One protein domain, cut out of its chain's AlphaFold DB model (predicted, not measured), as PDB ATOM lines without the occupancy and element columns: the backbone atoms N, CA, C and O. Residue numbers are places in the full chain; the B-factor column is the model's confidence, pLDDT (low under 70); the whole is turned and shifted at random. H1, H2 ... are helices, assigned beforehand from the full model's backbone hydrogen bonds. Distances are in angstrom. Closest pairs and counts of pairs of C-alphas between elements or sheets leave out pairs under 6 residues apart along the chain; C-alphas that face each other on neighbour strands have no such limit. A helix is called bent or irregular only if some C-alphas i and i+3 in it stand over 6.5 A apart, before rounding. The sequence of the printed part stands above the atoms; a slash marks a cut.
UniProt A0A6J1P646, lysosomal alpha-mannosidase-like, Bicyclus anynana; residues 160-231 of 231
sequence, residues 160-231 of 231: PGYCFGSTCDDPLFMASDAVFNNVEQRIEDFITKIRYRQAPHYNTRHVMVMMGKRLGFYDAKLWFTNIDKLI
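What this domain is: This is residues 160 to 231 of the 231 residues of the protein "lysosomal alpha-mannosidase-like" of Bicyclus anynana (UniProt A0A6J1P646). Two helices at about a right angle come near each other where H2 ends beside the early part of H1, making a loose corner. The long link from H1 folds back to H2 as the third side of a rough triangle, and residues 200 to 206 stick out. The printed part has 72 residues, with H1 then H2 and no named strand; it is all helix by class, though named elements hold 34 residues, under half. It is only just compact, close to loose, with a radius of gyration of the C-alphas of 13.2 A and spans of 38 by 31 by 18 A.

Where its parts are: Residues 160 to 182 hold no named element. H1, residues 183 to 201, begins at C-alpha 183 (10.339, -6.430, -8.961) and is 27.1 A long, with a kink of 29 degrees near residue 195. H2, residues 216 to 230, is 17.7 A long and ends at C-alpha 230 (10.292, 1.446, -10.590).

How they stand to each other: H1 and H2 are close but not clearly touching; their closest C-alphas, Ile 187 and Leu 230, are 6.3 A apart. Their lines are about perpendicular, at 78 degrees. Of the O i to N i+4 pairs, 12 of 15 in H1 and 6 of 11 in H2 are within hydrogen-bond range. H1 is only just irregular, with C-alphas 197 and 200 6.9 A apart; H2 is irregular, with C-alphas 218 and 221 8.8 A apart.

The domain as a whole: The C-alphas farthest apart, Val 179 and Asn 203, are 40.7 A apart. The H1 to H2 link, 14 residues, is long. The printed part has no cut, and no printed residue is under 70 in pLDDT.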
ATOM      1  N   PRO A 160      -0.479   0.343 -19.587       92.88
ATOM      2  CA  PRO A 160      -1.216  -0.838 -19.145       92.88
ATOM      3  C   PRO A 160      -0.379  -1.783 -18.272       92.88
ATOM      4  O   PRO A 160       0.729  -2.190 -18.654       92.88
ATOM      5  N   GLY A 161      -0.923  -2.145 -17.107       94.12
ATOM      6  CA  GLY A 161      -0.243  -2.939 -16.084       94.12
ATOM      7  C   GLY A 161       0.513  -2.112 -15.036       94.12
ATOM      8  O   GLY A 161       1.156  -2.706 -14.168       94.12
ATOM      9  N   TYR A 162       0.475  -0.775 -15.116       95.44
ATOM     10  CA  TYR A 162       1.202   0.154 -14.239       95.44
ATOM     11  C   TYR A 162       0.304   1.224 -13.601       95.44
ATOM     12  O   TYR A 162       0.793   2.277 -13.180       95.44
ATOM     13  N   CYS A 163      -1.002   0.972 -13.489       94.38
ATOM     14  CA  CYS A 163      -1.870   1.786 -12.654       94.38
ATOM     15  C   CYS A 163      -1.766   1.383 -11.177       94.38
ATOM     16  O   CYS A 163      -2.287   0.359 -10.757       94.38
ATOM     17  N   PHE A 164      -1.173   2.238 -10.346       93.75
ATOM     18  CA  PHE A 164      -0.968   1.943  -8.920       93.75
ATOM     19  C   PHE A 164      -2.029   2.543  -7.994       93.75
ATOM     20  O   PHE A 164      -1.823   2.624  -6.788       93.75
ATOM     21  N   GLY A 165      -3.140   3.035  -8.542       89.19
ATOM     22  CA  GLY A 165      -4.213   3.607  -7.732       89.19
ATOM     23  C   GLY A 165      -5.003   2.530  -6.993       89.19
ATOM     24  O   GLY A 165      -5.156   1.421  -7.487       89.19
ATOM     25  N   SER A 166      -5.604   2.885  -5.858       88.19
ATOM     26  CA  SER A 166      -6.497   1.995  -5.092       88.19
ATOM     27  C   SER A 166      -7.757   1.556  -5.854       88.19
ATOM     28  O   SER A 166      -8.448   0.636  -5.439       88.19
ATOM     29  N   THR A 167      -8.065   2.226  -6.965       87.88
ATOM     30  CA  THR A 167      -9.183   1.920  -7.870       87.88
ATOM     31  C   THR A 167      -8.712   1.222  -9.151       87.88
ATOM     32  O   THR A 167      -9.337   1.383 -10.201       87.88
ATOM     33  N   CYS A 168      -7.551   0.572  -9.115       90.06
ATOM     34  CA  CYS A 168      -6.973  -0.178 -10.225       90.06
ATOM     35  C   CYS A 168      -6.704  -1.622  -9.811       90.06
ATOM     36  O   CYS A 168      -6.383  -1.882  -8.656       90.06
ATOM     37  N   ASP A 169      -6.786  -2.518 -10.791       91.69
ATOM     38  CA  ASP A 169      -6.582  -3.961 -10.611       91.69
ATOM     39  C   ASP A 169      -5.193  -4.418 -11.097       91.69
ATOM     40  O   ASP A 169      -4.896  -5.613 -11.149       91.69
ATOM     41  N   ASP A 170      -4.328  -3.470 -11.475       93.25
ATOM     42  CA  ASP A 170      -2.986  -3.773 -11.964       93.25
ATOM     43  C   ASP A 170      -2.084  -4.285 -10.823       93.25
ATOM     44  O   ASP A 170      -2.142  -3.780  -9.695       93.25
ATOM     45  N   PRO A 171      -1.189  -5.253 -11.099       91.06
ATOM     46  CA  PRO A 171      -0.318  -5.796 -10.070       91.06
ATOM     47  C   PRO A 171       0.650  -4.734  -9.534       91.06
ATOM     48  O   PRO A 171       1.267  -3.987 -10.292       91.06
ATOM     49  N   LEU A 172       0.830  -4.705  -8.215       92.12
ATOM     50  CA  LEU A 172       1.786  -3.825  -7.544       92.12
ATOM     51  C   LEU A 172       3.171  -4.477  -7.429       92.12
ATOM     52  O   LEU A 172       3.331  -5.691  -7.579       92.12
ATOM     53  N   PHE A 173       4.182  -3.668  -7.120       90.12
ATOM     54  CA  PHE A 173       5.527  -4.160  -6.834       90.12
ATOM     55  C   PHE A 173       5.607  -4.807  -5.448       90.12
ATOM     56  O   PHE A 173       5.449  -4.137  -4.416       90.12
ATOM     57  N   MET A 174       5.961  -6.085  -5.416       85.94
ATOM     58  CA  MET A 174       6.149  -6.889  -4.212       85.94
ATOM     59  C   MET A 174       7.638  -7.185  -4.039       85.94
ATOM     60  O   MET A 174       8.210  -7.946  -4.805       85.94
ATOM     61  N   ALA A 175       8.263  -6.554  -3.042       79.62
ATOM     62  CA  ALA A 175       9.692  -6.720  -2.740       79.62
ATOM     63  C   ALA A 175       9.942  -7.476  -1.423       79.62
ATOM     64  O   ALA A 175      11.044  -7.948  -1.177       79.62
ATOM     65  N   SER A 176       8.932  -7.551  -0.553       77.00
ATOM     66  CA  SER A 176       9.049  -8.084   0.810       77.00
ATOM     67  C   SER A 176       8.880  -9.598   0.907       77.00
ATOM     68  O   SER A 176       9.070 -10.152   1.983       77.00
ATOM     69  N   ASP A 177       8.489 -10.256  -0.182       73.94
ATOM     70  CA  ASP A 177       8.218 -11.687  -0.215       73.94
ATOM     71  C   ASP A 177       9.221 -12.369  -1.145       73.94
ATOM     72  O   ASP A 177       9.270 -12.053  -2.328       73.94
ATOM     73  N   ALA A 178      10.040 -13.278  -0.614       72.12
ATOM     74  CA  ALA A 178      11.058 -13.976  -1.399       72.12
ATOM     75  C   ALA A 178      10.454 -14.948  -2.428       72.12
ATOM     76  O   ALA A 178      11.097 -15.242  -3.431       72.12
ATOM     77  N   VAL A 179       9.233 -15.435  -2.192       77.31
ATOM     78  CA  VAL A 179       8.533 -16.381  -3.071       77.31
ATOM     79  C   VAL A 179       7.766 -15.642  -4.164       77.31
ATOM     80  O   VAL A 179       7.712 -16.107  -5.298       77.31
ATOM     81  N   PHE A 180       7.209 -14.471  -3.843       80.25
ATOM     82  CA  PHE A 180       6.393 -13.674  -4.766       80.25
ATOM     83  C   PHE A 180       7.067 -12.371  -5.224       80.25
ATOM     84  O   PHE A 180       6.382 -11.446  -5.670       80.25
ATOM     85  N   ASN A 181       8.398 -12.272  -5.121       89.75
ATOM     86  CA  ASN A 181       9.130 -11.098  -5.587       89.75
ATOM     87  C   ASN A 181       8.940 -10.935  -7.098       89.75
ATOM     88  O   ASN A 181       9.339 -11.793  -7.880       89.75
ATOM     89  N   ASN A 182       8.336  -9.819  -7.503       92.62
ATOM     90  CA  ASN A 182       8.044  -9.526  -8.904       92.62
ATOM     91  C   ASN A 182       8.779  -8.280  -9.422       92.62
ATOM     92  O   ASN A 182       8.461  -7.796 -10.506       92.62
ATOM     93  N   VAL A 183       9.732  -7.733  -8.658       92.00
ATOM     94  CA  VAL A 183      10.339  -6.430  -8.961       92.00
ATOM     95  C   VAL A 183      11.104  -6.451 -10.280       92.00
ATOM     96  O   VAL A 183      10.798  -5.646 -11.157       92.00
ATOM     97  N   GLU A 184      12.043  -7.383 -10.451       91.81
ATOM     98  CA  GLU A 184      12.878  -7.465 -11.659       91.81
ATOM     99  C   GLU A 184      12.031  -7.707 -12.910       91.81
ATOM    100  O   GLU A 184      12.099  -6.931 -13.863       91.81
ATOM    101  N   GLN A 185      11.138  -8.700 -12.860       93.62
ATOM    102  CA  GLN A 185      10.237  -9.023 -13.968       93.62
ATOM    103  C   GLN A 185       9.387  -7.816 -14.392       93.62
ATOM    104  O   GLN A 185       9.200  -7.564 -15.583       93.62
ATOM    105  N   ARG A 186       8.860  -7.052 -13.429       95.00
ATOM    106  CA  ARG A 186       8.058  -5.857 -13.719       95.00
ATOM    107  C   ARG A 186       8.900  -4.708 -14.265       95.00
ATOM    108  O   ARG A 186       8.427  -3.981 -15.129       95.00
ATOM    109  N   ILE A 187      10.133  -4.524 -13.801       94.56
ATOM    110  CA  ILE A 187      11.036  -3.513 -14.370       94.56
ATOM    111  C   ILE A 187      11.358  -3.861 -15.829       94.56
ATOM    112  O   ILE A 187      11.268  -2.996 -16.701       94.56
ATOM    113  N   GLU A 188      11.673  -5.124 -16.116       95.88
ATOM    114  CA  GLU A 188      11.955  -5.587 -17.477       95.88
ATOM    115  C   GLU A 188      10.745  -5.442 -18.406       95.88
ATOM    116  O   GLU A 188      10.893  -4.945 -19.528       95.88
ATOM    117  N   ASP A 189       9.542  -5.800 -17.942       96.25
ATOM    118  CA  ASP A 189       8.296  -5.584 -18.690       96.25
ATOM    119  C   ASP A 189       8.059  -4.092 -18.958       96.25
ATOM    120  O   ASP A 189       7.757  -3.710 -20.090       96.25
ATOM    121  N   PHE A 190       8.257  -3.229 -17.956       96.31
ATOM    122  CA  PHE A 190       8.093  -1.785 -18.112       96.31
ATOM    123  C   PHE A 190       9.052  -1.233 -19.165       96.31
ATOM    124  O   PHE A 190       8.624  -0.577 -20.116       96.31
ATOM    125  N   ILE A 191      10.347  -1.539 -19.042       96.00
ATOM    126  CA  ILE A 191      11.377  -1.087 -19.984       96.00
ATOM    127  C   ILE A 191      11.068  -1.598 -21.391       96.00
ATOM    128  O   ILE A 191      11.153  -0.831 -22.350       96.00
ATOM    129  N   THR A 192      10.671  -2.864 -21.524       96.75
ATOM    130  CA  THR A 192      10.294  -3.471 -22.807       96.75
ATOM    131  C   THR A 192       9.110  -2.732 -23.427       96.75
ATOM    132  O   THR A 192       9.182  -2.310 -24.583       96.75
ATOM    133  N   LYS A 193       8.048  -2.478 -22.656       95.50
ATOM    134  CA  LYS A 193       6.883  -1.714 -23.118       95.50
ATOM    135  C   LYS A 193       7.268  -0.308 -23.559       95.50
ATOM    136  O   LYS A 193       6.923   0.079 -24.670       95.50
ATOM    137  N   ILE A 194       8.019   0.449 -22.760       95.94
ATOM    138  CA  ILE A 194       8.424   1.806 -23.151       95.94
ATOM    139  C   ILE A 194       9.305   1.773 -24.406       95.94
ATOM    140  O   ILE A 194       9.070   2.542 -25.337       95.94
ATOM    141  N   ARG A 195      10.275   0.855 -24.476       96.06
ATOM    142  CA  ARG A 195      11.246   0.765 -25.575       96.06
ATOM    143  C   ARG A 195      10.622   0.367 -26.908       96.06
ATOM    144  O   ARG A 195      11.043   0.893 -27.933       96.06
ATOM    145  N   TYR A 196       9.665  -0.558 -26.900       95.50
ATOM    146  CA  TYR A 196       9.100  -1.112 -28.133       95.50
ATOM    147  C   TYR A 196       7.718  -0.562 -28.479       95.50
ATOM    148  O   TYR A 196       7.387  -0.507 -29.659       95.50
ATOM    149  N   ARG A 197       6.923  -0.130 -27.492       94.44
ATOM    150  CA  ARG A 197       5.581   0.415 -27.737       94.44
ATOM    151  C   ARG A 197       5.586   1.929 -27.887       94.44
ATOM    152  O   ARG A 197       4.905   2.419 -28.768       94.44
ATOM    153  N   GLN A 198       6.315   2.665 -27.046       95.06
ATOM    154  CA  GLN A 198       6.197   4.128 -26.982       95.06
ATOM    155  C   GLN A 198       7.353   4.859 -27.676       95.06
ATOM    156  O   GLN A 198       7.130   5.682 -28.563       95.06
ATOM    157  N   ALA A 199       8.592   4.560 -27.285       96.19
ATOM    158  CA  ALA A 199       9.793   5.253 -27.747       96.19
ATOM    159  C   ALA A 199       9.954   5.341 -29.281       96.19
ATOM    160  O   ALA A 199      10.398   6.390 -29.747       96.19
ATOM    161  N   PRO A 200       9.578   4.328 -30.097       95.75
ATOM    162  CA  PRO A 200       9.771   4.380 -31.550       95.75
ATOM    163  C   PRO A 200       8.987   5.485 -32.273       95.75
ATOM    164  O   PRO A 200       9.281   5.757 -33.439       95.75
ATOM    165  N   HIS A 201       8.008   6.099 -31.601       95.19
ATOM    166  CA  HIS A 201       7.125   7.134 -32.146       95.19
ATOM    167  C   HIS A 201       7.582   8.568 -31.838       95.19
ATOM    168  O   HIS A 201       6.935   9.522 -32.272       95.19
ATOM    169  N   TYR A 202       8.700   8.720 -31.126       94.38
ATOM    170  CA  TYR A 202       9.310  10.003 -30.779       94.38
ATOM    171  C   TYR A 202      10.678  10.147 -31.452       94.38
ATOM    172  O   TYR A 202      11.345   9.155 -31.758       94.38
ATOM    173  N   ASN A 203      11.103  11.387 -31.706       91.19
ATOM    174  CA  ASN A 203      12.380  11.653 -32.386       91.19
ATOM    175  C   ASN A 203      13.558  11.794 -31.422       91.19
ATOM    176  O   ASN A 203      14.713  11.632 -31.823       91.19
ATOM    177  N   THR A 204      13.290  12.117 -30.158       92.00
ATOM    178  CA  THR A 204      14.335  12.370 -29.165       92.00
ATOM    179  C   THR A 204      14.653  11.123 -28.337       92.00
ATOM    180  O   THR A 204      13.972  10.102 -28.398       92.00
ATOM    181  N   ARG A 205      15.713  11.199 -27.524       92.69
ATOM    182  CA  ARG A 205      16.042  10.166 -26.524       92.69
ATOM    183  C   ARG A 205      15.255  10.330 -25.218       92.69
ATOM    184  O   ARG A 205      15.537   9.629 -24.250       92.69
ATOM    185  N   HIS A 206      14.316  11.271 -25.174       94.06
ATOM    186  CA  HIS A 206      13.493  11.558 -24.011       94.06
ATOM    187  C   HIS A 206      12.069  11.090 -24.289       94.06
ATOM    188  O   HIS A 206      11.474  11.453 -25.296       94.06
ATOM    189  N   VAL A 207      11.526  10.279 -23.385       93.88
ATOM    190  CA  VAL A 207      10.163   9.759 -23.489       93.88
ATOM    191  C   VAL A 207       9.412  10.164 -22.232       93.88
ATOM    192  O   VAL A 207       9.812   9.807 -21.123       93.88
ATOM    193  N   MET A 208       8.334  10.927 -22.399       93.88
ATOM    194  CA  MET A 208       7.424  11.250 -21.305       93.88
ATOM    195  C   MET A 208       6.509  10.052 -21.049       93.88
ATOM    196  O   MET A 208       5.725   9.677 -21.915       93.88
ATOM    197  N   VAL A 209       6.571   9.474 -19.852       94.50
ATOM    198  CA  VAL A 209       5.629   8.431 -19.430       94.50
ATOM    199  C   VAL A 209       4.605   9.048 -18.493       94.50
ATOM    200  O   VAL A 209       4.950   9.553 -17.423       94.50
ATOM    201  N   MET A 210       3.341   9.014 -18.902       93.50
ATOM    202  CA  MET A 210       2.236   9.447 -18.058       93.50
ATOM    203  C   MET A 210       2.068   8.451 -16.916       93.50
ATOM    204  O   MET A 210       1.972   7.260 -17.157       93.50
ATOM    205  N   MET A 211       2.041   8.919 -15.670       93.06
ATOM    206  CA  MET A 211       1.784   8.077 -14.498       93.06
ATOM    207  C   MET A 211       0.602   8.659 -13.741       93.06
ATOM    208  O   MET A 211       0.750   9.585 -12.948       93.06
ATOM    209  N   GLY A 212      -0.591   8.153 -14.030       90.50
ATOM    210  CA  GLY A 212      -1.814   8.627 -13.405       90.50
ATOM    211  C   GLY A 212      -3.054   8.113 -14.116       90.50
ATOM    212  O   GLY A 212      -2.987   7.305 -15.032       90.50
ATOM    213  N   LYS A 213      -4.209   8.588 -13.668       87.69
ATOM    214  CA  LYS A 213      -5.504   8.414 -14.332       87.69
ATOM    215  C   LYS A 213      -6.451   9.494 -13.830       87.69
ATOM    216  O   LYS A 213      -6.129  10.214 -12.877       87.69
ATOM    217  N   ARG A 214      -7.651   9.567 -14.402       87.62
ATOM    218  CA  ARG A 214      -8.733  10.402 -13.866       87.62
ATOM    219  C   ARG A 214      -8.948  10.097 -12.377       87.62
ATOM    220  O   ARG A 214      -9.236   8.959 -12.017       87.62
ATOM    221  N   LEU A 215      -8.780  11.115 -11.528       86.06
ATOM    222  CA  LEU A 215      -8.864  11.011 -10.060       86.06
ATOM    223  C   LEU A 215      -7.931   9.938  -9.449       86.06
ATOM    224  O   LEU A 215      -8.211   9.394  -8.386       86.06
ATOM    225  N   GLY A 216      -6.816   9.624 -10.115       85.69
ATOM    226  CA  GLY A 216      -5.968   8.484  -9.755       85.69
ATOM    227  C   GLY A 216      -5.252   8.610  -8.415       85.69
ATOM    228  O   GLY A 216      -5.059   7.609  -7.732       85.69
ATOM    229  N   PHE A 217      -4.882   9.827  -8.021       89.19
ATOM    230  CA  PHE A 217      -4.013  10.085  -6.871       89.19
ATOM    231  C   PHE A 217      -4.753  10.312  -5.548       89.19
ATOM    232  O   PHE A 217      -4.201  10.924  -4.638       89.19
ATOM    233  N   TYR A 218      -5.981   9.797  -5.423       86.12
ATOM    234  CA  TYR A 218      -6.695   9.774  -4.143       86.12
ATOM    235  C   TYR A 218      -5.851   9.112  -3.038       86.12
ATOM    236  O   TYR A 218      -5.700   9.675  -1.959       86.12
ATOM    237  N   ASP A 219      -5.207   7.978  -3.350       87.56
ATOM    238  CA  ASP A 219      -4.139   7.392  -2.529       87.56
ATOM    239  C   ASP A 219      -2.767   7.655  -3.169       87.56
ATOM    240  O   ASP A 219      -2.187   6.824  -3.874       87.56
ATOM    241  N   ALA A 220      -2.241   8.857  -2.941       90.12
ATOM    242  CA  ALA A 220      -0.936   9.260  -3.455       90.12
ATOM    243  C   ALA A 220       0.227   8.417  -2.898       90.12
ATOM    244  O   ALA A 220       1.258   8.267  -3.561       90.12
ATOM    245  N   LYS A 221       0.087   7.863  -1.685       90.44
ATOM    246  CA  LYS A 221       1.140   7.059  -1.052       90.44
ATOM    247  C   LYS A 221       1.339   5.749  -1.807       90.44
ATOM    248  O   LYS A 221       2.489   5.356  -2.023       90.44
ATOM    249  N   LEU A 222       0.250   5.107  -2.230       91.50
ATOM    250  CA  LEU A 222       0.302   3.868  -3.002       91.50
ATOM    251  C   LEU A 222       0.995   4.064  -4.354       91.50
ATOM    252  O   LEU A 222       1.917   3.309  -4.680       91.50
ATOM    253  N   TRP A 223       0.642   5.128  -5.083       92.38
ATOM    254  CA  TRP A 223       1.321   5.488  -6.329       92.38
ATOM    255  C   TRP A 223       2.817   5.666  -6.127       92.38
ATOM    256  O   TRP A 223       3.619   5.039  -6.812       92.38
ATOM    257  N   PHE A 224       3.202   6.483  -5.150       91.75
ATOM    258  CA  PHE A 224       4.609   6.788  -4.952       91.75
ATOM    259  C   PHE A 224       5.447   5.629  -4.466       91.75
ATOM    260  O   PHE A 224       6.584   5.497  -4.893       91.75
ATOM    261  N   THR A 225       4.899   4.782  -3.603       91.62
ATOM    262  CA  THR A 225       5.634   3.611  -3.118       91.62
ATOM    263  C   THR A 225       5.966   2.654  -4.265       91.62
ATOM    264  O   THR A 225       6.989   1.979  -4.221       91.62
ATOM    265  N   ASN A 226       5.119   2.591  -5.294       93.12
ATOM    266  CA  ASN A 226       5.352   1.760  -6.472       93.12
ATOM    267  C   ASN A 226       6.224   2.457  -7.526       93.12
ATOM    268  O   ASN A 226       7.100   1.813  -8.090       93.12
ATOM    269  N   ILE A 227       6.048   3.765  -7.748       92.94
ATOM    270  CA  ILE A 227       6.925   4.550  -8.636       92.94
ATOM    271  C   ILE A 227       8.366   4.558  -8.107       92.94
ATOM    272  O   ILE A 227       9.292   4.375  -8.883       92.94
ATOM    273  N   ASP A 228       8.565   4.700  -6.796       91.38
ATOM    274  CA  ASP A 228       9.898   4.668  -6.183       91.38
ATOM    275  C   ASP A 228      10.614   3.322  -6.370       91.38
ATOM    276  O   ASP A 228      11.836   3.294  -6.364       91.38
ATOM    277  N   LYS A 229       9.875   2.212  -6.506       90.75
ATOM    278  CA  LYS A 229      10.452   0.887  -6.797       90.75
ATOM    279  C   LYS A 229      10.758   0.693  -8.283       90.75
ATOM    280  O   LYS A 229      11.530  -0.191  -8.628       90.75
ATOM    281  N   LEU A 230      10.102   1.471  -9.143       91.38
ATOM    282  CA  LEU A 230      10.292   1.446 -10.590       91.38
ATOM    283  C   LEU A 230      11.496   2.296 -11.039       91.38
ATOM    284  O   LEU A 230      12.055   2.016 -12.097       91.38
ATOM    285  N   ILE A 231      11.861   3.327 -10.265       88.50
ATOM    286  CA  ILE A 231      13.009   4.228 -10.501       88.50
ATOM    287  C   ILE A 231      14.287   3.647  -9.898       88.50
ATOM    288  O   ILE A 231      15.318   3.669 -10.606       88.50
TER     289      ILE A 231